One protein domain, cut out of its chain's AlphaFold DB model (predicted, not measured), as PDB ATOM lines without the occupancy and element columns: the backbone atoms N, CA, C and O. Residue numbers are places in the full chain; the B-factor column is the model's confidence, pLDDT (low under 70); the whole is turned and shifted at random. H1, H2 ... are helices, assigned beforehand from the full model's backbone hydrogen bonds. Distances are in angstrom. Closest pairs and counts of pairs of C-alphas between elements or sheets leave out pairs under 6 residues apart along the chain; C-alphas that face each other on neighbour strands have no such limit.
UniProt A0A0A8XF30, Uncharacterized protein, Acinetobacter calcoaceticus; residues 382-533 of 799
ATOM      1  N   ARG A 382      24.890 -13.452  -8.666       63.12
ATOM      2  CA  ARG A 382      26.011 -14.382  -8.488       63.12
ATOM      3  C   ARG A 382      26.293 -14.586  -7.004       63.12
ATOM      4  O   ARG A 382      26.486 -15.731  -6.612       63.12
ATOM      5  N   PHE A 383      26.229 -13.542  -6.171       69.31
ATOM      6  CA  PHE A 383      26.356 -13.682  -4.713       69.31
ATOM      7  C   PHE A 383      25.271 -14.563  -4.093       69.31
ATOM      8  O   PHE A 383      25.601 -15.360  -3.221       69.31
ATOM      9  N   ASP A 384      24.021 -14.492  -4.559       70.88
ATOM     10  CA  ASP A 384      22.969 -15.420  -4.114       70.88
ATOM     11  C   ASP A 384      23.365 -16.874  -4.323       70.88
ATOM     12  O   ASP A 384      23.237 -17.703  -3.421       70.88
ATOM     13  N   ASN A 385      23.911 -17.175  -5.499       76.56
ATOM     14  CA  ASN A 385      24.400 -18.511  -5.802       76.56
ATOM     15  C   ASN A 385      25.626 -18.877  -4.954       76.56
ATOM     16  O   ASN A 385      25.690 -20.007  -4.475       76.56
ATOM     17  N   LEU A 386      26.552 -17.942  -4.692       82.75
ATOM     18  CA  LEU A 386      27.684 -18.175  -3.778       82.75
ATOM     19  C   LEU A 386      27.195 -18.537  -2.373       82.75
ATOM     20  O   LEU A 386      27.666 -19.498  -1.773       82.75
ATOM     21  N   TYR A 387      26.219 -17.799  -1.858       81.75
ATOM     22  CA  TYR A 387      25.647 -18.006  -0.535       81.75
ATOM     23  C   TYR A 387      24.837 -19.298  -0.434       81.75
ATOM     24  O   TYR A 387      24.970 -20.042   0.540       81.75
ATOM     25  N   LYS A 388      24.041 -19.604  -1.461       83.94
ATOM     26  CA  LYS A 388      23.322 -20.872  -1.576       83.94
ATOM     27  C   LYS A 388      24.295 -22.050  -1.587       83.94
ATOM     28  O   LYS A 388      24.124 -23.003  -0.832       83.94
ATOM     29  N   ASN A 389      25.352 -21.958  -2.391       89.38
ATOM     30  CA  ASN A 389      26.373 -22.992  -2.470       89.38
ATOM     31  C   ASN A 389      27.157 -23.115  -1.158       89.38
ATOM     32  O   ASN A 389      27.420 -24.234  -0.722       89.38
ATOM     33  N   PHE A 390      27.453 -22.002  -0.480       90.75
ATOM     34  CA  PHE A 390      28.048 -22.010   0.855       90.75
ATOM     35  C   PHE A 390      27.196 -22.803   1.855       90.75
ATOM     36  O   PHE A 390      27.707 -23.723   2.485       90.75
ATOM     37  N   PHE A 391      25.896 -22.513   1.975       89.62
ATOM     38  CA  PHE A 391      25.039 -23.254   2.907       89.62
ATOM     39  C   PHE A 391      24.835 -24.713   2.490       89.62
ATOM     40  O   PHE A 391      24.724 -25.584   3.351       89.62
ATOM     41  N   SER A 392      24.827 -25.000   1.186       90.00
ATOM     42  CA  SER A 392      24.696 -26.371   0.688       90.00
ATOM     43  C   SER A 392      25.866 -27.277   1.084       90.00
ATOM     44  O   SER A 392      25.669 -28.485   1.172       90.00
ATOM     45  N   LEU A 393      27.046 -26.717   1.396       92.56
ATOM     46  CA  LEU A 393      28.201 -27.489   1.874       92.56
ATOM     47  C   LEU A 393      27.905 -28.245   3.172       92.56
ATOM     48  O   LEU A 393      28.367 -29.368   3.340       92.56
ATOM     49  N   PHE A 394      27.109 -27.662   4.071       92.19
ATOM     50  CA  PHE A 394      26.723 -28.327   5.318       92.19
ATOM     51  C   PHE A 394      25.698 -29.444   5.088       92.19
ATOM     52  O   PHE A 394      25.522 -30.307   5.939       92.19
ATOM     53  N   LEU A 395      25.002 -29.427   3.948       90.19
ATOM     54  CA  LEU A 395      23.859 -30.297   3.675       90.19
ATOM     55  C   LEU A 395      24.202 -31.509   2.797       90.19
ATOM     56  O   LEU A 395      23.325 -32.324   2.530       90.19
ATOM     57  N   CYS A 396      25.451 -31.650   2.345       85.88
ATOM     58  CA  CYS A 396      25.864 -32.759   1.476       85.88
ATOM     59  C   CYS A 396      25.742 -34.137   2.127       85.88
ATOM     60  O   CYS A 396      25.596 -35.132   1.425       85.88
ATOM     61  N   ASP A 397      25.823 -34.186   3.450       79.75
ATOM     62  CA  ASP A 397      25.750 -35.385   4.275       79.75
ATOM     63  C   ASP A 397      24.699 -35.244   5.383       79.75
ATOM     64  O   ASP A 397      24.833 -35.847   6.443       79.75
ATOM     65  N   SER A 398      23.692 -34.386   5.191       73.44
ATOM     66  CA  SER A 398      22.743 -34.100   6.265       73.44
ATOM     67  C   SER A 398      21.942 -35.335   6.653       73.44
ATOM     68  O   SER A 398      21.186 -35.860   5.840       73.44
ATOM     69  N   GLU A 399      22.017 -35.699   7.930       66.62
ATOM     70  CA  GLU A 399      21.098 -36.649   8.572       66.62
ATOM     71  C   GLU A 399      19.765 -35.977   8.966       66.62
ATOM     72  O   GLU A 399      18.840 -36.611   9.468       66.62
ATOM     73  N   VAL A 400      19.657 -34.661   8.750       61.91
ATOM     74  CA  VAL A 400      18.484 -33.855   9.095       61.91
ATOM     75  C   VAL A 400      17.398 -34.003   8.026       61.91
ATOM     76  O   VAL A 400      17.297 -33.195   7.090       61.91
ATOM     77  N   ASP A 401      16.525 -34.993   8.202       55.31
ATOM     78  CA  ASP A 401      15.245 -35.066   7.493       55.31
ATOM     79  C   ASP A 401      14.337 -33.875   7.847       55.31
ATOM     80  O   ASP A 401      14.525 -33.211   8.864       55.31
ATOM     81  N   PHE A 402      13.427 -33.535   6.921       51.41
ATOM     82  CA  PHE A 402      12.424 -32.456   6.977       51.41
ATOM     83  C   PHE A 402      12.343 -31.697   8.316       51.41
ATOM     84  O   PHE A 402      11.653 -32.105   9.246       51.41
ATOM     85  N   LEU A 403      13.011 -30.537   8.391       53.41
ATOM     86  CA  LEU A 403      12.685 -29.573   9.433       53.41
ATOM     87  C   LEU A 403      11.265 -29.098   9.175       53.41
ATOM     88  O   LEU A 403      10.977 -28.564   8.099       53.41
ATOM     89  N   ASP A 404      10.402 -29.275  10.168       48.78
ATOM     90  CA  ASP A 404       9.082 -28.681  10.139       48.78
ATOM     91  C   ASP A 404       9.268 -27.169   9.974       48.78
ATOM     92  O   ASP A 404      10.003 -26.526  10.736       48.78
ATOM     93  N   SER A 405       8.661 -26.597   8.933       50.53
ATOM     94  CA  SER A 405       8.860 -25.193   8.530       50.53
ATOM     95  C   SER A 405       8.458 -24.170   9.609       50.53
ATOM     96  O   SER A 405       8.718 -22.975   9.458       50.53
ATOM     97  N   ASN A 406       7.874 -24.664  10.706       45.62
ATOM     98  CA  ASN A 406       7.466 -23.948  11.909       45.62
ATOM     99  C   ASN A 406       8.459 -24.045  13.085       45.62
ATOM    100  O   ASN A 406       8.199 -23.453  14.134       45.62
ATOM    101  N   SER A 407       9.583 -24.759  12.957       48.47
ATOM    102  CA  SER A 407      10.625 -24.768  13.992       48.47
ATOM    103  C   SER A 407      11.275 -23.382  14.102       48.47
ATOM    104  O   SER A 407      12.029 -22.936  13.236       48.47
ATOM    105  N   LYS A 408      10.956 -22.662  15.181       52.59
ATOM    106  CA  LYS A 408      11.639 -21.420  15.549       52.59
ATOM    107  C   LYS A 408      13.017 -21.767  16.107       52.59
ATOM    108  O   LYS A 408      13.174 -21.919  17.312       52.59
ATOM    109  N   VAL A 409      14.028 -21.879  15.251       55.66
ATOM    110  CA  VAL A 409      15.401 -21.665  15.724       55.66
ATOM    111  C   VAL A 409      15.529 -20.167  15.977       55.66
ATOM    112  O   VAL A 409      15.571 -19.369  15.041       55.66
ATOM    113  N   GLU A 410      15.480 -19.776  17.249       60.50
ATOM    114  CA  GLU A 410      15.452 -18.366  17.651       60.50
ATOM    115  C   GLU A 410      16.817 -17.676  17.499       60.50
ATOM    116  O   GLU A 410      16.862 -16.449  17.398       60.50
ATOM    117  N   ARG A 411      17.928 -18.432  17.449       72.44
ATOM    118  CA  ARG A 411      19.299 -17.901  17.330       72.44
ATOM    119  C   ARG A 411      20.198 -18.785  16.467       72.44
ATOM    120  O   ARG A 411      20.158 -20.005  16.570       72.44
ATOM    121  N   LEU A 412      21.018 -18.157  15.623       83.81
ATOM    122  CA  LEU A 412      21.937 -18.818  14.684       83.81
ATOM    123  C   LEU A 412      23.353 -18.946  15.266       83.81
ATOM    124  O   LEU A 412      24.333 -18.597  14.606       83.81
ATOM    125  N   ASP A 413      23.445 -19.366  16.530       84.50
ATOM    126  CA  ASP A 413      24.692 -19.328  17.301       84.50
ATOM    127  C   ASP A 413      25.789 -20.186  16.647       84.50
ATOM    128  O   ASP A 413      26.885 -19.690  16.404       84.50
ATOM    129  N   GLU A 414      25.475 -21.415  16.231       88.69
ATOM    130  CA  GLU A 414      26.462 -22.330  15.636       88.69
ATOM    131  C   GLU A 414      26.957 -21.872  14.268       88.69
ATOM    132  O   GLU A 414      28.142 -21.986  13.951       88.69
ATOM    133  N   MET A 415      26.079 -21.265  13.472       89.56
ATOM    134  CA  MET A 415      26.471 -20.611  12.231       89.56
ATOM    135  C   MET A 415      27.369 -19.395  12.506       89.56
ATOM    136  O   MET A 415      28.376 -19.205  11.822       89.56
ATOM    137  N   GLY A 416      27.051 -18.593  13.527       85.81
ATOM    138  CA  GLY A 416      27.889 -17.476  13.972       85.81
ATOM    139  C   GLY A 416      29.268 -17.928  14.442       85.81
ATOM    140  O   GLY A 416      30.280 -17.354  14.029       85.81
ATOM    141  N   ALA A 417      29.318 -19.006  15.223       85.62
ATOM    142  CA  ALA A 417      30.539 -19.658  15.671       85.62
ATOM    143  C   ALA A 417      31.374 -20.165  14.488       85.62
ATOM    144  O   ALA A 417      32.570 -19.891  14.412       85.62
ATOM    145  N   PHE A 418      30.746 -20.830  13.515       91.19
ATOM    146  CA  PHE A 418      31.434 -21.334  12.328       91.19
ATOM    147  C   PHE A 418      32.034 -20.200  11.490       91.19
ATOM    148  O   PHE A 418      33.201 -20.250  11.097       91.19
ATOM    149  N   ILE A 419      31.261 -19.138  11.238       86.44
ATOM    150  CA  ILE A 419      31.731 -17.970  10.486       86.44
ATOM    151  C   ILE A 419      32.909 -17.310  11.203       86.44
ATOM    152  O   ILE A 419      33.914 -17.001  10.556       86.44
ATOM    153  N   ARG A 420      32.825 -17.160  12.530       82.31
ATOM    154  CA  ARG A 420      33.925 -16.655  13.358       82.31
ATOM    155  C   ARG A 420      35.163 -17.540  13.242       82.31
ATOM    156  O   ARG A 420      36.228 -17.017  12.928       82.31
ATOM    157  N   LEU A 421      35.041 -18.852  13.452       83.56
ATOM    158  CA  LEU A 421      36.177 -19.776  13.388       83.56
ATOM    159  C   LEU A 421      36.793 -19.848  11.996       83.56
ATOM    160  O   LEU A 421      38.009 -19.958  11.886       83.56
ATOM    161  N   SER A 422      35.995 -19.746  10.932       85.44
ATOM    162  CA  SER A 422      36.514 -19.803   9.564       85.44
ATOM    163  C   SER A 422      37.405 -18.608   9.215       85.44
ATOM    164  O   SER A 422      38.368 -18.779   8.481       85.44
ATOM    165  N   GLY A 423      37.129 -17.418   9.768       77.25
ATOM    166  CA  GLY A 423      37.789 -16.167   9.364       77.25
ATOM    167  C   GLY A 423      37.293 -15.597   8.025       77.25
ATOM    168  O   GLY A 423      37.803 -14.584   7.551       77.25
ATOM    169  N   MET A 424      36.254 -16.194   7.422       78.62
ATOM    170  CA  MET A 424      35.813 -15.853   6.059       78.62
ATOM    171  C   MET A 424      35.419 -14.381   5.878       78.62
ATOM    172  O   MET A 424      35.536 -13.833   4.785       78.62
ATOM    173  N   LEU A 425      34.946 -13.732   6.947       76.00
ATOM    174  CA  LEU A 425      34.519 -12.334   6.912       76.00
ATOM    175  C   LEU A 425      35.685 -11.376   6.660       76.00
ATOM    176  O   LEU A 425      35.484 -10.260   6.181       76.00
ATOM    177  N   GLN A 426      36.897 -11.795   6.997       72.88
ATOM    178  CA  GLN A 426      38.090 -10.985   6.873       72.88
ATOM    179  C   GLN A 426      38.895 -11.319   5.607       72.88
ATOM    180  O   GLN A 426      39.698 -10.490   5.174       72.88
ATOM    181  N   CYS A 427      38.641 -12.472   4.976       73.62
ATOM    182  CA  CYS A 427      39.216 -12.839   3.684       73.62
ATOM    183  C   CYS A 427      38.804 -11.864   2.567       73.62
ATOM    184  O   CYS A 427      37.792 -11.159   2.664       73.62
ATOM    185  N   SER A 428      39.578 -11.857   1.474       72.12
ATOM    186  CA  SER A 428      39.220 -11.104   0.268       72.12
ATOM    187  C   SER A 428      37.867 -11.558  -0.292       72.12
ATOM    188  O   SER A 428      37.544 -12.747  -0.297       72.12
ATOM    189  N   LEU A 429      37.102 -10.611  -0.834       71.25
ATOM    190  CA  LEU A 429      35.852 -10.877  -1.535       71.25
ATOM    191  C   LEU A 429      36.017 -11.900  -2.667       71.25
ATOM    192  O   LEU A 429      35.135 -12.733  -2.858       71.25
ATOM    193  N   THR A 430      37.144 -11.899  -3.392       73.00
ATOM    194  CA  THR A 430      37.374 -12.883  -4.466       73.00
ATOM    195  C   THR A 430      37.466 -14.305  -3.944       73.00
ATOM    196  O   THR A 430      37.166 -15.247  -4.674       73.00
ATOM    197  N   SER A 431      37.829 -14.483  -2.674       78.31
ATOM    198  CA  SER A 431      37.897 -15.804  -2.061       78.31
ATOM    199  C   SER A 431      36.511 -16.444  -1.939       78.31
ATOM    200  O   SER A 431      36.415 -17.669  -1.973       78.31
ATOM    201  N   MET A 432      35.431 -15.647  -1.940       78.94
ATOM    202  CA  MET A 432      34.048 -16.142  -1.987       78.94
ATOM    203  C   MET A 432      33.709 -16.871  -3.292       78.94
ATOM    204  O   MET A 432      32.796 -17.695  -3.298       78.94
ATOM    205  N   PHE A 433      34.451 -16.645  -4.385       80.56
ATOM    206  CA  PHE A 433      34.264 -17.400  -5.631       80.56
ATOM    207  C   PHE A 433      34.600 -18.889  -5.493       80.56
ATOM    208  O   PHE A 433      34.218 -19.683  -6.350       80.56
ATOM    209  N   LEU A 434      35.204 -19.307  -4.375       85.38
ATOM    210  CA  LEU A 434      35.249 -20.712  -3.968       85.38
ATOM    211  C   LEU A 434      33.861 -21.381  -4.002       85.38
ATOM    212  O   LEU A 434      33.747 -22.579  -4.269       85.38
ATOM    213  N   PHE A 435      32.804 -20.613  -3.731       89.00
ATOM    214  CA  PHE A 435      31.424 -21.086  -3.700       89.00
ATOM    215  C   PHE A 435      30.693 -20.897  -5.033       89.00
ATOM    216  O   PHE A 435      29.482 -21.055  -5.097       89.00
ATOM    217  N   GLU A 436      31.391 -20.574  -6.125       86.50
ATOM    218  CA  GLU A 436      30.757 -20.408  -7.438       86.50
ATOM    219  C   GLU A 436      30.108 -21.697  -7.936       86.50
ATOM    220  O   GLU A 436      29.016 -21.683  -8.503       86.50
ATOM    221  N   LYS A 437      30.768 -22.826  -7.680       87.00
ATOM    222  CA  LYS A 437      30.254 -24.145  -8.030       87.00
ATOM    223  C   LYS A 437      29.616 -24.800  -6.807       87.00
ATOM    224  O   LYS A 437      30.210 -24.730  -5.722       87.00
ATOM    225  N   PRO A 438      28.477 -25.497  -6.979       87.75
ATOM    226  CA  PRO A 438      27.891 -26.291  -5.908       87.75
ATOM    227  C   PRO A 438      28.874 -27.374  -5.428       87.75
ATOM    228  O   PRO A 438      29.847 -27.695  -6.129       87.75
ATOM    229  N   PRO A 439      28.670 -27.925  -4.224       90.06
ATOM    230  CA  PRO A 439      29.433 -29.071  -3.752       90.06
ATOM    231  C   PRO A 439      29.270 -30.284  -4.661       90.06
ATOM    232  O   PRO A 439      28.182 -30.551  -5.171       90.06
ATOM    233  N   LYS A 440      30.361 -31.036  -4.846       89.06
ATOM    234  CA  LYS A 440      30.355 -32.281  -5.633       89.06
ATOM    235  C   LYS A 440      29.774 -33.482  -4.875       89.06
ATOM    236  O   LYS A 440      29.551 -34.520  -5.486       89.06
ATOM    237  N   GLY A 441      29.546 -33.341  -3.570       90.31
ATOM    238  CA  GLY A 441      29.074 -34.397  -2.679       90.31
ATOM    239  C   GLY A 441      29.829 -34.392  -1.344       90.31
ATOM    240  O   GLY A 441      30.566 -33.441  -1.072       90.31
ATOM    241  N   PRO A 442      29.668 -35.443  -0.519       88.06
ATOM    242  CA  PRO A 442      30.332 -35.570   0.782       88.06
ATOM    243  C   PRO A 442      31.865 -35.557   0.723       88.06
ATOM    244  O   PRO A 442      32.494 -35.069   1.660       88.06
ATOM    245  N   ASP A 443      32.448 -36.037  -0.381       90.19
ATOM    246  CA  ASP A 443      33.902 -36.115  -0.601       90.19
ATOM    247  C   ASP A 443      34.508 -34.808  -1.149       90.19
ATOM    248  O   ASP A 443      35.686 -34.741  -1.502       90.19
ATOM    249  N   ASP A 444      33.706 -33.747  -1.281       93.31
ATOM    250  CA  ASP A 444      34.214 -32.433  -1.661       93.31
ATOM    251  C   ASP A 444      35.123 -31.892  -0.547       93.31
ATOM    252  O   ASP A 444      34.722 -31.800   0.613       93.31
ATOM    253  N   ILE A 445      36.341 -31.479  -0.901       93.56
ATOM    254  CA  ILE A 445      37.340 -30.968   0.049       93.56
ATOM    255  C   ILE A 445      36.790 -29.850   0.948       93.56
ATOM    256  O   ILE A 445      37.118 -29.780   2.130       93.56
ATOM    257  N   ARG A 446      35.896 -29.003   0.419       93.81
ATOM    258  CA  ARG A 446      35.251 -27.928   1.182       93.81
ATOM    259  C   ARG A 446      34.358 -28.496   2.286       93.81
ATOM    260  O   ARG A 446      34.387 -27.996   3.405       93.81
ATOM    261  N   VAL A 447      33.606 -29.554   1.980       94.25
ATOM    262  CA  VAL A 447      32.725 -30.258   2.926       94.25
ATOM    263  C   VAL A 447      33.555 -30.930   4.020       94.25
ATOM    264  O   VAL A 447      33.259 -30.764   5.203       94.25
ATOM    265  N   ILE A 448      34.635 -31.622   3.640       94.88
ATOM    266  CA  ILE A 448      35.544 -32.294   4.581       94.88
ATOM    267  C   ILE A 448      36.145 -31.286   5.570       94.88
ATOM    268  O   ILE A 448      36.078 -31.487   6.785       94.88
ATOM    269  N   LEU A 449      36.672 -30.163   5.071       94.75
ATOM    270  CA  LEU A 449      37.271 -29.130   5.918       94.75
ATOM    271  C   LEU A 449      36.251 -28.411   6.801       94.75
ATOM    272  O   LEU A 449      36.570 -28.070   7.936       94.75
ATOM    273  N   PHE A 450      35.027 -28.188   6.320       94.38
ATOM    274  CA  PHE A 450      33.980 -27.544   7.116       94.38
ATOM    275  C   PHE A 450      33.565 -28.429   8.296       94.38
ATOM    276  O   PHE A 450      33.465 -27.944   9.422       94.38
ATOM    277  N   LYS A 451      33.412 -29.739   8.078       92.38
ATOM    278  CA  LYS A 451      33.170 -30.701   9.165       92.38
ATOM    279  C   LYS A 451      34.311 -30.734  10.165       92.38
ATOM    280  O   LYS A 451      34.079 -30.713  11.370       92.38
ATOM    281  N   ALA A 452      35.540 -30.775   9.661       92.75
ATOM    282  CA  ALA A 452      36.725 -30.774  10.499       92.75
ATOM    283  C   ALA A 452      36.799 -29.516  11.363       92.75
ATOM    284  O   ALA A 452      36.992 -29.629  12.569       92.75
ATOM    285  N   LEU A 453      36.552 -28.340  10.777       92.44
ATOM    286  CA  LEU A 453      36.512 -27.077  11.505       92.44
ATOM    287  C   LEU A 453      35.426 -27.072  12.588       92.44
ATOM    288  O   LEU A 453      35.692 -26.670  13.718       92.44
ATOM    289  N   ALA A 454      34.216 -27.533  12.260       91.56
ATOM    290  CA  ALA A 454      33.130 -27.624  13.229       91.56
ATOM    291  C   ALA A 454      33.504 -28.549  14.399       91.56
ATOM    292  O   ALA A 454      33.310 -28.187  15.557       91.56
ATOM    293  N   LYS A 455      34.125 -29.697  14.107       89.38
ATOM    294  CA  LYS A 455      34.559 -30.660  15.121       89.38
ATOM    295  C   LYS A 455      35.635 -30.089  16.050       89.38
ATOM    296  O   LYS A 455      35.487 -30.187  17.264       89.38
ATOM    297  N   VAL A 456      36.682 -29.464  15.507       86.94
ATOM    298  CA  VAL A 456      37.774 -28.883  16.320       86.94
ATOM    299  C   VAL A 456      37.318 -27.640  17.089       86.94
ATOM    300  O   VAL A 456      37.830 -27.342  18.162       86.94
ATOM    301  N   GLY A 457      36.305 -26.944  16.569       85.69
ATOM    302  CA  GLY A 457      35.621 -25.855  17.253       85.69
ATOM    303  C   GLY A 457      34.589 -26.295  18.289       85.69
ATOM    304  O   GLY A 457      33.958 -25.434  18.887       85.69
ATOM    305  N   LYS A 458      34.357 -27.604  18.481       87.25
ATOM    306  CA  LYS A 458      33.259 -28.144  19.310       87.25
ATOM    307  C   LYS A 458      31.880 -27.554  18.957       87.25
ATOM    308  O   LYS A 458      31.020 -27.407  19.824       87.25
ATOM    309  N   ILE A 459      31.673 -27.219  17.684       89.31
ATOM    310  CA  ILE A 459      30.393 -26.744  17.160       89.31
ATOM    311  C   ILE A 459      29.483 -27.957  16.959       89.31
ATOM    312  O   ILE A 459      29.886 -28.938  16.328       89.31
ATOM    313  N   ASP A 460      28.249 -27.887  17.465       88.00
ATOM    314  CA  ASP A 460      27.233 -28.907  17.194       88.00
ATOM    315  C   ASP A 460      26.909 -28.913  15.693       88.00
ATOM    316  O   ASP A 460      26.209 -28.039  15.173       88.00
ATOM    317  N   TYR A 461      27.462 -29.897  14.981       89.38
ATOM    318  CA  TYR A 461      27.337 -29.983  13.530       89.38
ATOM    319  C   TYR A 461      25.893 -30.261  13.091       89.38
ATOM    320  O   TYR A 461      25.471 -29.758  12.052       89.38
ATOM    321  N   ILE A 462      25.104 -30.987  13.888       87.56
ATOM    322  CA  ILE A 462      23.694 -31.258  13.579       87.56
ATOM    323  C   ILE A 462      22.894 -29.959  13.685       87.56
ATOM    324  O   ILE A 462      22.084 -29.643  12.810       87.56
ATOM    325  N   GLU A 463      23.123 -29.170  14.732       87.25
ATOM    326  CA  GLU A 463      22.461 -27.875  14.881       87.25
ATOM    327  C   GLU A 463      22.919 -26.871  13.810       87.25
ATOM    328  O   GLU A 463      22.095 -26.164  13.224       87.25
ATOM    329  N   LEU A 464      24.206 -26.884  13.444       89.62
ATOM    330  CA  LEU A 464      24.735 -26.118  12.315       89.62
ATOM    331  C   LEU A 464      24.038 -26.485  10.992       89.62
ATOM    332  O   LEU A 464      23.654 -25.593  10.230       89.62
ATOM    333  N   GLN A 465      23.807 -27.777  10.734       90.12
ATOM    334  CA  GLN A 465      23.050 -28.256   9.571       90.12
ATOM    335  C   GLN A 465      21.607 -27.744   9.574       90.12
ATOM    336  O   GLN A 465      21.115 -27.276   8.541       90.12
ATOM    337  N   LYS A 466      20.926 -27.762  10.730       86.06
ATOM    338  CA  LYS A 466      19.571 -27.199  10.847       86.06
ATOM    339  C   LYS A 466      19.552 -25.705  10.526       86.06
ATOM    340  O   LYS A 466      18.707 -25.251   9.752       86.06
ATOM    341  N   GLN A 467      20.509 -24.947  11.059       87.38
ATOM    342  CA  GLN A 467      20.643 -23.509  10.812       87.38
ATOM    343  C   GLN A 467      20.947 -23.194   9.339       87.38
ATOM    344  O   GLN A 467      20.351 -22.273   8.767       87.38
ATOM    345  N   ALA A 468      21.805 -23.987   8.690       88.44
ATOM    346  CA  ALA A 468      22.075 -23.880   7.257       88.44
ATOM    347  C   ALA A 468      20.815 -24.154   6.417       88.44
ATOM    348  O   ALA A 468      20.501 -23.388   5.502       88.44
ATOM    349  N   LYS A 469      20.034 -25.188   6.763       85.12
ATOM    350  CA  LYS A 469      18.767 -25.530   6.092       85.12
ATOM    351  C   LYS A 469      17.716 -24.424   6.238       85.12
ATOM    352  O   LYS A 469      17.026 -24.093   5.277       85.12
ATOM    353  N   LEU A 470      17.633 -23.780   7.404       82.06
ATOM    354  CA  LEU A 470      16.756 -22.622   7.607       82.06
ATOM    355  C   LEU A 470      17.142 -21.425   6.736       82.06
ATOM    356  O   LEU A 470      16.264 -20.766   6.176       82.06
ATOM    357  N   LYS A 471      18.444 -21.148   6.595       81.62
ATOM    358  CA  LYS A 471      18.930 -20.108   5.682       81.62
ATOM    359  C   LYS A 471      18.632 -20.467   4.227       81.62
ATOM    360  O   LYS A 471      18.115 -19.612   3.514       81.62
ATOM    361  N   MET A 472      18.841 -21.721   3.823       81.38
ATOM    362  CA  MET A 472      18.462 -22.234   2.498       81.38
ATOM    363  C   MET A 472      16.974 -22.007   2.186       81.38
ATOM    364  O   MET A 472      16.652 -21.425   1.154       81.38
ATOM    365  N   ASN A 473      16.071 -22.328   3.116       77.25
ATOM    366  CA  ASN A 473      14.625 -22.129   2.939       77.25
ATOM    367  C   ASN A 473      14.216 -20.649   2.773       77.25
ATOM    368  O   ASN A 473      13.164 -20.357   2.199       77.25
ATOM    369  N   LYS A 474      15.009 -19.694   3.287       73.06
ATOM    370  CA  LYS A 474      14.762 -18.254   3.079       73.06
ATOM    371  C   LYS A 474      15.062 -17.828   1.632       73.06
ATOM    372  O   LYS A 474      14.366 -16.942   1.135       73.06
ATOM    373  N   PHE A 475      16.014 -18.475   0.945       67.56
ATOM    374  CA  PHE A 475      16.301 -18.210  -0.474       67.56
ATOM    375  C   PHE A 475      15.139 -18.634  -1.380       67.56
ATOM    376  O   PHE A 475      14.762 -17.889  -2.284       67.56
ATOM    377  N   ASP A 476      14.501 -19.773  -1.094       63.41
ATOM    378  CA  ASP A 476      13.376 -20.278  -1.898       63.41
ATOM    379  C   ASP A 476      12.129 -19.374  -1.822       63.41
ATOM    380  O   ASP A 476      11.306 -19.354  -2.738       63.41
ATOM    381  N   LYS A 477      12.012 -18.552  -0.768       60.47
ATOM    382  CA  LYS A 477      10.919 -17.580  -0.578       60.47
ATOM    383  C   LYS A 477      11.145 -16.228  -1.280       60.47
ATOM    384  O   LYS A 477      10.341 -15.322  -1.076       60.47
ATOM    385  N   LYS A 478      12.206 -16.068  -2.090       57.88
ATOM    386  CA  LYS A 478      12.587 -14.801  -2.766       57.88
ATOM    387  C   LYS A 478      12.702 -13.593  -1.816       57.88
ATOM    388  O   LYS A 478      12.448 -12.455  -2.210       57.88
ATOM    389  N   ILE A 479      13.070 -13.826  -0.557       52.53
ATOM    390  CA  ILE A 479      13.357 -12.747   0.396       52.53
ATOM    391  C   ILE A 479      14.673 -12.075  -0.043       52.53
ATOM    392  O   ILE A 479      15.616 -12.799  -0.366       52.53
ATOM    393  N   PRO A 480      14.778 -10.729  -0.069       47.47
ATOM    394  CA  PRO A 480      15.987 -10.049  -0.523       47.47
ATOM    395  C   PRO A 480      17.257 -10.519   0.202       47.47
ATOM    396  O   PRO A 480      17.298 -10.626   1.431       47.47
ATOM    397  N   VAL A 481      18.322 -10.689  -0.581       47.22
ATOM    398  CA  VAL A 481      19.705 -11.104  -0.239       47.22
ATOM    399  C   VAL A 481      20.359 -10.303   0.892       47.22
ATOM    400  O   VAL A 481      21.405 -10.672   1.422       47.22
ATOM    401  N   ASN A 482      19.761  -9.179   1.289       47.56
ATOM    402  CA  ASN A 482      20.264  -8.260   2.312       47.56
ATOM    403  C   ASN A 482      20.385  -8.889   3.723       47.56
ATOM    404  O   ASN A 482      20.734  -8.184   4.660       47.56
ATOM    405  N   SER A 483      20.131 -10.194   3.886       51.62
ATOM    406  CA  SER A 483      19.972 -10.887   5.172       51.62
ATOM    407  C   SER A 483      21.002 -11.991   5.475       51.62
ATOM    408  O   SER A 483      20.829 -12.715   6.461       51.62
ATOM    409  N   PHE A 484      22.070 -12.151   4.672       57.12
ATOM    410  CA  PHE A 484      23.009 -13.278   4.838       57.12
ATOM    411  C   PHE A 484      23.582 -13.350   6.268       57.12
ATOM    412  O   PHE A 484      23.330 -14.337   6.964       57.12
ATOM    413  N   TYR A 485      24.201 -12.261   6.748       58.41
ATOM    414  CA  TYR A 485      24.719 -12.128   8.122       58.41
ATOM    415  C   TYR A 485      23.806 -11.357   9.090       58.41
ATOM    416  O   TYR A 485      24.098 -11.339  10.278       58.41
ATOM    417  N   TYR A 486      22.703 -10.752   8.626       57.41
ATOM    418  CA  TYR A 486      21.884  -9.830   9.438       57.41
ATOM    419  C   TYR A 486      21.344 -10.462  10.736       57.41
ATOM    420  O   TYR A 486      21.276  -9.810  11.771       57.41
ATOM    421  N   ASP A 487      21.043 -11.765  10.688       66.06
ATOM    422  CA  ASP A 487      20.546 -12.539  11.837       66.06
ATOM    423  C   ASP A 487      21.633 -13.413  12.493       66.06
ATOM    424  O   ASP A 487      21.322 -14.237  13.352       66.06
ATOM    425  N   ILE A 488      22.885 -13.335  12.026       75.19
ATOM    426  CA  ILE A 488      23.960 -14.198  12.518       75.19
ATOM    427  C   ILE A 488      24.627 -13.503  13.711       75.19
ATOM    428  O   ILE A 488      25.239 -12.446  13.538       75.19
ATOM    429  N   PRO A 489      24.510 -14.062  14.926       72.12
ATOM    430  CA  PRO A 489      25.089 -13.462  16.114       72.12
ATOM    431  C   PRO A 489      26.617 -13.478  16.040       72.12
ATOM    432  O   PRO A 489      27.235 -14.379  15.469       72.12
ATOM    433  N   LYS A 490      27.242 -12.481  16.668       70.56
ATOM    434  CA  LYS A 490      28.676 -12.538  16.960       70.56
ATOM    435  C   LYS A 490      28.883 -13.512  18.111       70.56
ATOM    436  O   LYS A 490      28.393 -13.266  19.209       70.56
ATOM    437  N   VAL A 491      29.617 -14.585  17.847       70.50
ATOM    438  CA  VAL A 491      29.972 -15.591  18.848       70.50
ATOM    439  C   VAL A 491      31.465 -15.507  19.116       70.50
ATOM    440  O   VAL A 491      32.261 -15.397  18.180       70.50
ATOM    441  N   ASP A 492      31.832 -15.516  20.394       67.44
ATOM    442  CA  ASP A 492      33.221 -15.649  20.815       67.44
ATOM    443  C   ASP A 492      33.546 -17.137  20.952       67.44
ATOM    444  O   ASP A 492      32.883 -17.852  21.706       67.44
ATOM    445  N   ILE A 493      34.494 -17.611  20.150       73.38
ATOM    446  CA  ILE A 493      34.867 -19.020  20.060       73.38
ATOM    447  C   ILE A 493      36.305 -19.134  19.555       73.38
ATOM    448  O   ILE A 493      36.723 -18.391  18.661       73.38
ATOM    449  N   GLU A 494      37.043 -20.083  20.118       72.56
ATOM    450  CA  GLU A 494      38.412 -20.428  19.744       72.56
ATOM    451  C   GLU A 494      38.526 -21.943  19.542       72.56
ATOM    452  O   GLU A 494      37.659 -22.707  19.969       72.56
ATOM    453  N   ILE A 495      39.577 -22.374  18.845       77.06
ATOM    454  CA  ILE A 495      39.844 -23.799  18.635       77.06
ATOM    455  C   ILE A 495      40.474 -24.364  19.900       77.06
ATOM    456  O   ILE A 495      41.453 -23.820  20.411       77.06
ATOM    457  N   ASP A 496      39.936 -25.484  20.368       76.19
ATOM    458  CA  ASP A 496      40.520 -26.230  21.471       76.19
ATOM    459  C   ASP A 496      41.594 -27.182  20.936       76.19
ATOM    460  O   ASP A 496      41.309 -28.309  20.520       76.19
ATOM    461  N   TYR A 497      42.837 -26.700  20.919       79.25
ATOM    462  CA  TYR A 497      43.992 -27.506  20.533       79.25
ATOM    463  C   TYR A 497      44.360 -28.564  21.583       79.25
ATOM    464  O   TYR A 497      44.931 -29.589  21.223       79.25
ATOM    465  N   GLU A 498      44.007 -28.362  22.857       71.69
ATOM    466  CA  GLU A 498      44.340 -29.290  23.948       71.69
ATOM    467  C   GLU A 498      43.553 -30.604  23.822       71.69
ATOM    468  O   GLU A 498      44.085 -31.683  24.067       71.69
ATOM    469  N   ASN A 499      42.299 -30.524  23.370       70.00
ATOM    470  CA  ASN A 499      41.434 -31.686  23.139       70.00
ATOM    471  C   ASN A 499      41.279 -32.033  21.651       70.00
ATOM    472  O   ASN A 499      40.256 -32.589  21.233       70.00
ATOM    473  N   PHE A 500      42.272 -31.692  20.831       79.75
ATOM    474  CA  PHE A 500      42.208 -31.892  19.391       79.75
ATOM    475  C   PHE A 500      42.189 -33.387  19.034       79.75
ATOM    476  O   PHE A 500      43.163 -34.113  19.225       79.75
ATOM    477  N   GLN A 501      41.066 -33.864  18.488       80.50
ATOM    478  CA  GLN A 501      40.891 -35.261  18.077       80.50
ATOM    479  C   GLN A 501      40.433 -35.357  16.622       80.50
ATOM    480  O   GLN A 501      39.234 -35.316  16.310       80.50
ATOM    481  N   MET A 502      41.390 -35.542  15.716       87.25
ATOM    482  CA  MET A 502      41.140 -35.715  14.285       87.25
ATOM    483  C   MET A 502      41.935 -36.891  13.711       87.25
ATOM    484  O   MET A 502      43.064 -37.123  14.142       87.25
ATOM    485  N   PRO A 503      41.368 -37.642  12.747       89.31
ATOM    486  CA  PRO A 503      42.117 -38.666  12.030       89.31
ATOM    487  C   PRO A 503      43.290 -38.029  11.284       89.31
ATOM    488  O   PRO A 503      43.117 -36.999  10.635       89.31
ATOM    489  N   ILE A 504      44.463 -38.662  11.354       90.00
ATOM    490  CA  ILE A 504      45.692 -38.167  10.718       90.00
ATOM    491  C   ILE A 504      45.550 -38.040   9.194       90.00
ATOM    492  O   ILE A 504      46.142 -37.158   8.579       90.00
ATOM    493  N   ASP A 505      44.695 -38.874   8.602       91.50
ATOM    494  CA  ASP A 505      44.430 -38.949   7.166       91.50
ATOM    495  C   ASP A 505      43.950 -37.608   6.588       91.50
ATOM    496  O   ASP A 505      44.253 -37.304   5.435       91.50
ATOM    497  N   ILE A 506      43.294 -36.771   7.410       94.44
ATOM    498  CA  ILE A 506      42.796 -35.453   6.994       94.44
ATOM    499  C   ILE A 506      43.911 -34.485   6.584       94.44
ATOM    500  O   ILE A 506      43.663 -33.502   5.884       94.44
ATOM    501  N   LEU A 507      45.154 -34.743   7.008       94.50
ATOM    502  CA  LEU A 507      46.294 -33.920   6.615       94.50
ATOM    503  C   LEU A 507      46.470 -33.883   5.092       94.50
ATOM    504  O   LEU A 507      46.991 -32.900   4.572       94.50
ATOM    505  N   LYS A 508      45.981 -34.890   4.358       95.06
ATOM    506  CA  LYS A 508      45.997 -34.889   2.893       95.06
ATOM    507  C   LYS A 508      45.077 -33.814   2.306       95.06
ATOM    508  O   LYS A 508      45.481 -33.090   1.398       95.06
ATOM    509  N   GLU A 509      43.855 -33.680   2.812       96.19
ATOM    510  CA  GLU A 509      42.920 -32.630   2.398       96.19
ATOM    511  C   GLU A 509      43.386 -31.248   2.870       96.19
ATOM    512  O   GLU A 509      43.245 -30.267   2.144       96.19
ATOM    513  N   VAL A 510      43.997 -31.164   4.053       95.94
ATOM    514  CA  VAL A 510      44.625 -29.933   4.554       95.94
ATOM    515  C   VAL A 510      45.764 -29.479   3.632       95.94
ATOM    516  O   VAL A 510      45.785 -28.316   3.229       95.94
ATOM    517  N   GLU A 511      46.664 -30.391   3.246       95.81
ATOM    518  CA  GLU A 511      47.759 -30.143   2.295       95.81
ATOM    519  C   GLU A 511      47.207 -29.575   0.978       95.81
ATOM    520  O   GLU A 511      47.601 -28.491   0.541       95.81
ATOM    521  N   LEU A 512      46.224 -30.264   0.389       94.81
ATOM    522  CA  LEU A 512      45.594 -29.859  -0.867       94.81
ATOM    523  C   LEU A 512      44.931 -28.482  -0.771       94.81
ATOM    524  O   LEU A 512      45.064 -27.674  -1.686       94.81
ATOM    525  N   ALA A 513      44.237 -28.184   0.324       93.38
ATOM    526  CA  ALA A 513      43.535 -26.915   0.483       93.38
ATOM    527  C   ALA A 513      44.458 -25.716   0.712       93.38
ATOM    528  O   ALA A 513      44.130 -24.600   0.299       93.38
ATOM    529  N   ILE A 514      45.624 -25.927   1.324       91.06
ATOM    530  CA  ILE A 514      46.670 -24.903   1.375       91.06
ATOM    531  C   ILE A 514      47.209 -24.645  -0.041       91.06
ATOM    532  O   ILE A 514      47.292 -23.491  -0.457       91.06
ATOM    533  N   LEU A 515      47.476 -25.703  -0.817       89.75
ATOM    534  CA  LEU A 515      47.973 -25.602  -2.197       89.75
ATOM    535  C   LEU A 515      46.940 -25.054  -3.200       89.75
ATOM    536  O   LEU A 515      47.313 -24.542  -4.252       89.75
ATOM    537  N   MET A 516      45.639 -25.102  -2.889       85.44
ATOM    538  CA  MET A 516      44.599 -24.446  -3.697       85.44
ATOM    539  C   MET A 516      44.706 -22.911  -3.682       85.44
ATOM    540  O   MET A 516      44.151 -22.263  -4.570       85.44
ATOM    541  N   GLY A 517      45.380 -22.325  -2.684       73.69
ATOM    542  CA  GLY A 517      45.676 -20.889  -2.621       73.69
ATOM    543  C   GLY A 517      44.460 -19.967  -2.454       73.69
ATOM    544  O   GLY A 517      44.564 -18.775  -2.740       73.69
ATOM    545  N   ASN A 518      43.307 -20.493  -2.024       85.19
ATOM    546  CA  ASN A 518      42.120 -19.695  -1.708       85.19
ATOM    547  C   ASN A 518      42.077 -19.378  -0.210       85.19
ATOM    548  O   ASN A 518      42.048 -20.296   0.606       85.19
ATOM    549  N   ASP A 519      41.990 -18.090   0.140       79.75
ATOM    550  CA  ASP A 519      42.164 -17.641   1.527       79.75
ATOM    551  C   ASP A 519      41.254 -18.344   2.540       79.75
ATOM    552  O   ASP A 519      41.712 -18.693   3.622       79.75
ATOM    553  N   ILE A 520      39.988 -18.596   2.185       85.06
ATOM    554  CA  ILE A 520      39.012 -19.169   3.121       85.06
ATOM    555  C   ILE A 520      39.412 -20.600   3.492       85.06
ATOM    556  O   ILE A 520      39.519 -20.934   4.670       85.06
ATOM    557  N   ILE A 521      39.642 -21.464   2.500       89.88
ATOM    558  CA  ILE A 521      39.991 -22.867   2.771       89.88
ATOM    559  C   ILE A 521      41.427 -23.026   3.250       89.88
ATOM    560  O   ILE A 521      41.667 -23.906   4.068       89.88
ATOM    561  N   SER A 522      42.363 -22.182   2.808       88.12
ATOM    562  CA  SER A 522      43.736 -22.216   3.307       88.12
ATOM    563  C   SER A 522      43.799 -21.782   4.776       88.12
ATOM    564  O   SER A 522      44.497 -22.418   5.560       88.12
ATOM    565  N   GLU A 523      43.023 -20.776   5.200       84.19
ATOM    566  CA  GLU A 523      42.940 -20.382   6.613       84.19
ATOM    567  C   GLU A 523      42.318 -21.486   7.485       84.19
ATOM    568  O   GLU A 523      42.847 -21.801   8.554       84.19
ATOM    569  N   ILE A 524      41.235 -22.118   7.017       90.44
ATOM    570  CA  ILE A 524      40.624 -23.272   7.694       90.44
ATOM    571  C   ILE A 524      41.615 -24.440   7.782       90.44
ATOM    572  O   ILE A 524      41.789 -25.030   8.848       90.44
ATOM    573  N   ALA A 525      42.289 -24.759   6.677       93.06
ATOM    574  CA  ALA A 525      43.248 -25.852   6.601       93.06
ATOM    575  C   ALA A 525      44.417 -25.637   7.566       93.06
ATOM    576  O   ALA A 525      44.766 -26.553   8.302       93.06
ATOM    577  N   VAL A 526      44.972 -24.423   7.650       89.44
ATOM    578  CA  VAL A 526      46.031 -24.146   8.625       89.44
ATOM    579  C   VAL A 526      45.532 -24.294  10.060       89.44
ATOM    580  O   VAL A 526      46.217 -24.904  10.875       89.44
ATOM    581  N   LYS A 527      44.339 -23.787  10.384       87.69
ATOM    582  CA  LYS A 527      43.754 -23.949  11.723       87.69
ATOM    583  C   LYS A 527      43.659 -25.419  12.138       87.69
ATOM    584  O   LYS A 527      43.963 -25.729  13.286       87.69
ATOM    585  N   ILE A 528      43.300 -26.301  11.203       91.88
ATOM    586  CA  ILE A 528      43.277 -27.758  11.399       91.88
ATOM    587  C   ILE A 528      44.704 -28.324  11.497       91.88
ATOM    588  O   ILE A 528      44.973 -29.121  12.389       91.88
ATOM    589  N   ALA A 529      45.631 -27.893  10.635       91.56
ATOM    590  CA  ALA A 529      47.028 -28.340  10.629       91.56
ATOM    591  C   ALA A 529      47.726 -28.138  11.981       91.56
ATOM    592  O   ALA A 529      48.477 -29.003  12.421       91.56
ATOM    593  N   LEU A 530      47.459 -27.012  12.650       87.81
ATOM    594  CA  LEU A 530      48.042 -26.690  13.956       87.81
ATOM    595  C   LEU A 530      47.598 -27.638  15.082       87.81
ATOM    596  O   LEU A 530      48.208 -27.632  16.141       87.81
ATOM    597  N   GLY A 531      46.580 -28.476  14.877       87.69
ATOM    598  CA  GLY A 531      46.259 -29.547  15.825       87.69
ATOM    599  C   GLY A 531      47.180 -30.766  15.735       87.69
ATOM    600  O   GLY A 531      47.057 -31.682  16.539       87.69
ATOM    601  N   PHE A 532      48.101 -30.795  14.766       90.88
ATOM    602  CA  PHE A 532      48.973 -31.935  14.484       90.88
ATOM    603  C   PHE A 532      50.469 -31.640  14.689       90.88
ATOM    604  O   PHE A 532      51.292 -32.418  14.206       90.88
ATOM    605  N   LEU A 533      50.842 -30.552  15.378       87.88
ATOM    606  CA  LEU A 533      52.237 -30.076  15.485       87.88
ATOM    607  C   LEU A 533      53.243 -31.161  15.903       87.88
ATOM    608  O   LEU A 533      54.342 -31.217  15.358       87.88
TER     609      LEU A 533
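This is residues 382 to 533 of the 799 residues of an uncharacterized protein of Acinetobacter calcoaceticus (UniProt A0A0A8XF30). Two pairs of antiparallel helices, H1 with H5 and the hairpin of H6 with H7, stand at the two ends of the long axis, with H4 between them touching all four, H5 only at the corner by their link. H2 crosses from H5 to H7, and short H3 bridges H1 and H7; a long link, residues 477 to 503, runs along the outside from one pair to the other. The printed part has 152 residues with seven named helices, H1 to H7 in order, and no named strand: all helix, its packing mostly crossed. It is compact, with a radius of gyration of the C-alphas of 15.0 A and spans of 45 by 31 by 27 A.

H1, residues 382 to 395, starts at C-alpha 382 (26.011, -14.382, -8.488) and is 20.1 A long. H2 is residues 413 to 422, 14.1 A, and H3 residues 429 to 435, 11.3 A. H4, residues 445 to 456, is 16.4 A long and begins at C-alpha 445 (37.340, -30.968, 0.049). H5, residues 461 to 476, is the longest at 23.0 A. H6, residues 504 to 515, is 18.2 A, and H7, residues 519 to 532, is 20.5 A and ends at C-alpha 532 (48.973, -31.935, 14.484).

H4 is the hub, touching five helices. With residues 446 to 451 alone it touches H1 at a steep tilt of 59 degrees; the closest C-alphas, of Leu 393 and Val 447, are 5.4 A apart. H1 and H5 touch, opposite ways at a shallow tilt of 34 degrees, only just short of steep, closest at C-alphas Phe 391 and Ala 468, 5.3 A. H2 touches H5 about perpendicular, at 82 degrees, closest at C-alphas Glu 414 and Leu 464, 5.3 A. H4 and H7 touch at a steep tilt of 49 degrees, closest at C-alphas Leu 453 and Ile 524, 6.8 A. H6 and H7, a helical hairpin, touch closest at C-alphas Ile 514 and Ser 522, 4.4 A. H3 only just touches H7, with 3 pairs of C-alphas within 8 A, the closest those of Ser 431 and Asp 519, 5.9 A. H1 and H7 are apart. Each O i to N i+4 pair is within hydrogen-bond range in H2 and H4; the figures are 8 of 10 in H1, 10 of 12 in H5, 6 of 8 in H6, 8 of 10 in H7 and 0 of 3 in H3, where 4 of 4 O i to N i+3 pairs are.

The C-alphas farthest apart, of Lys 478 and Leu 533, are 46.2 A apart. The printed part has no cut. The links from H1 to H2 and from H5 to H6 are long. The mean pLDDT of the printed part is 80.1; 28 residues are under 70, namely 382 to 383, 399 to 410, 475 to 487 and 492.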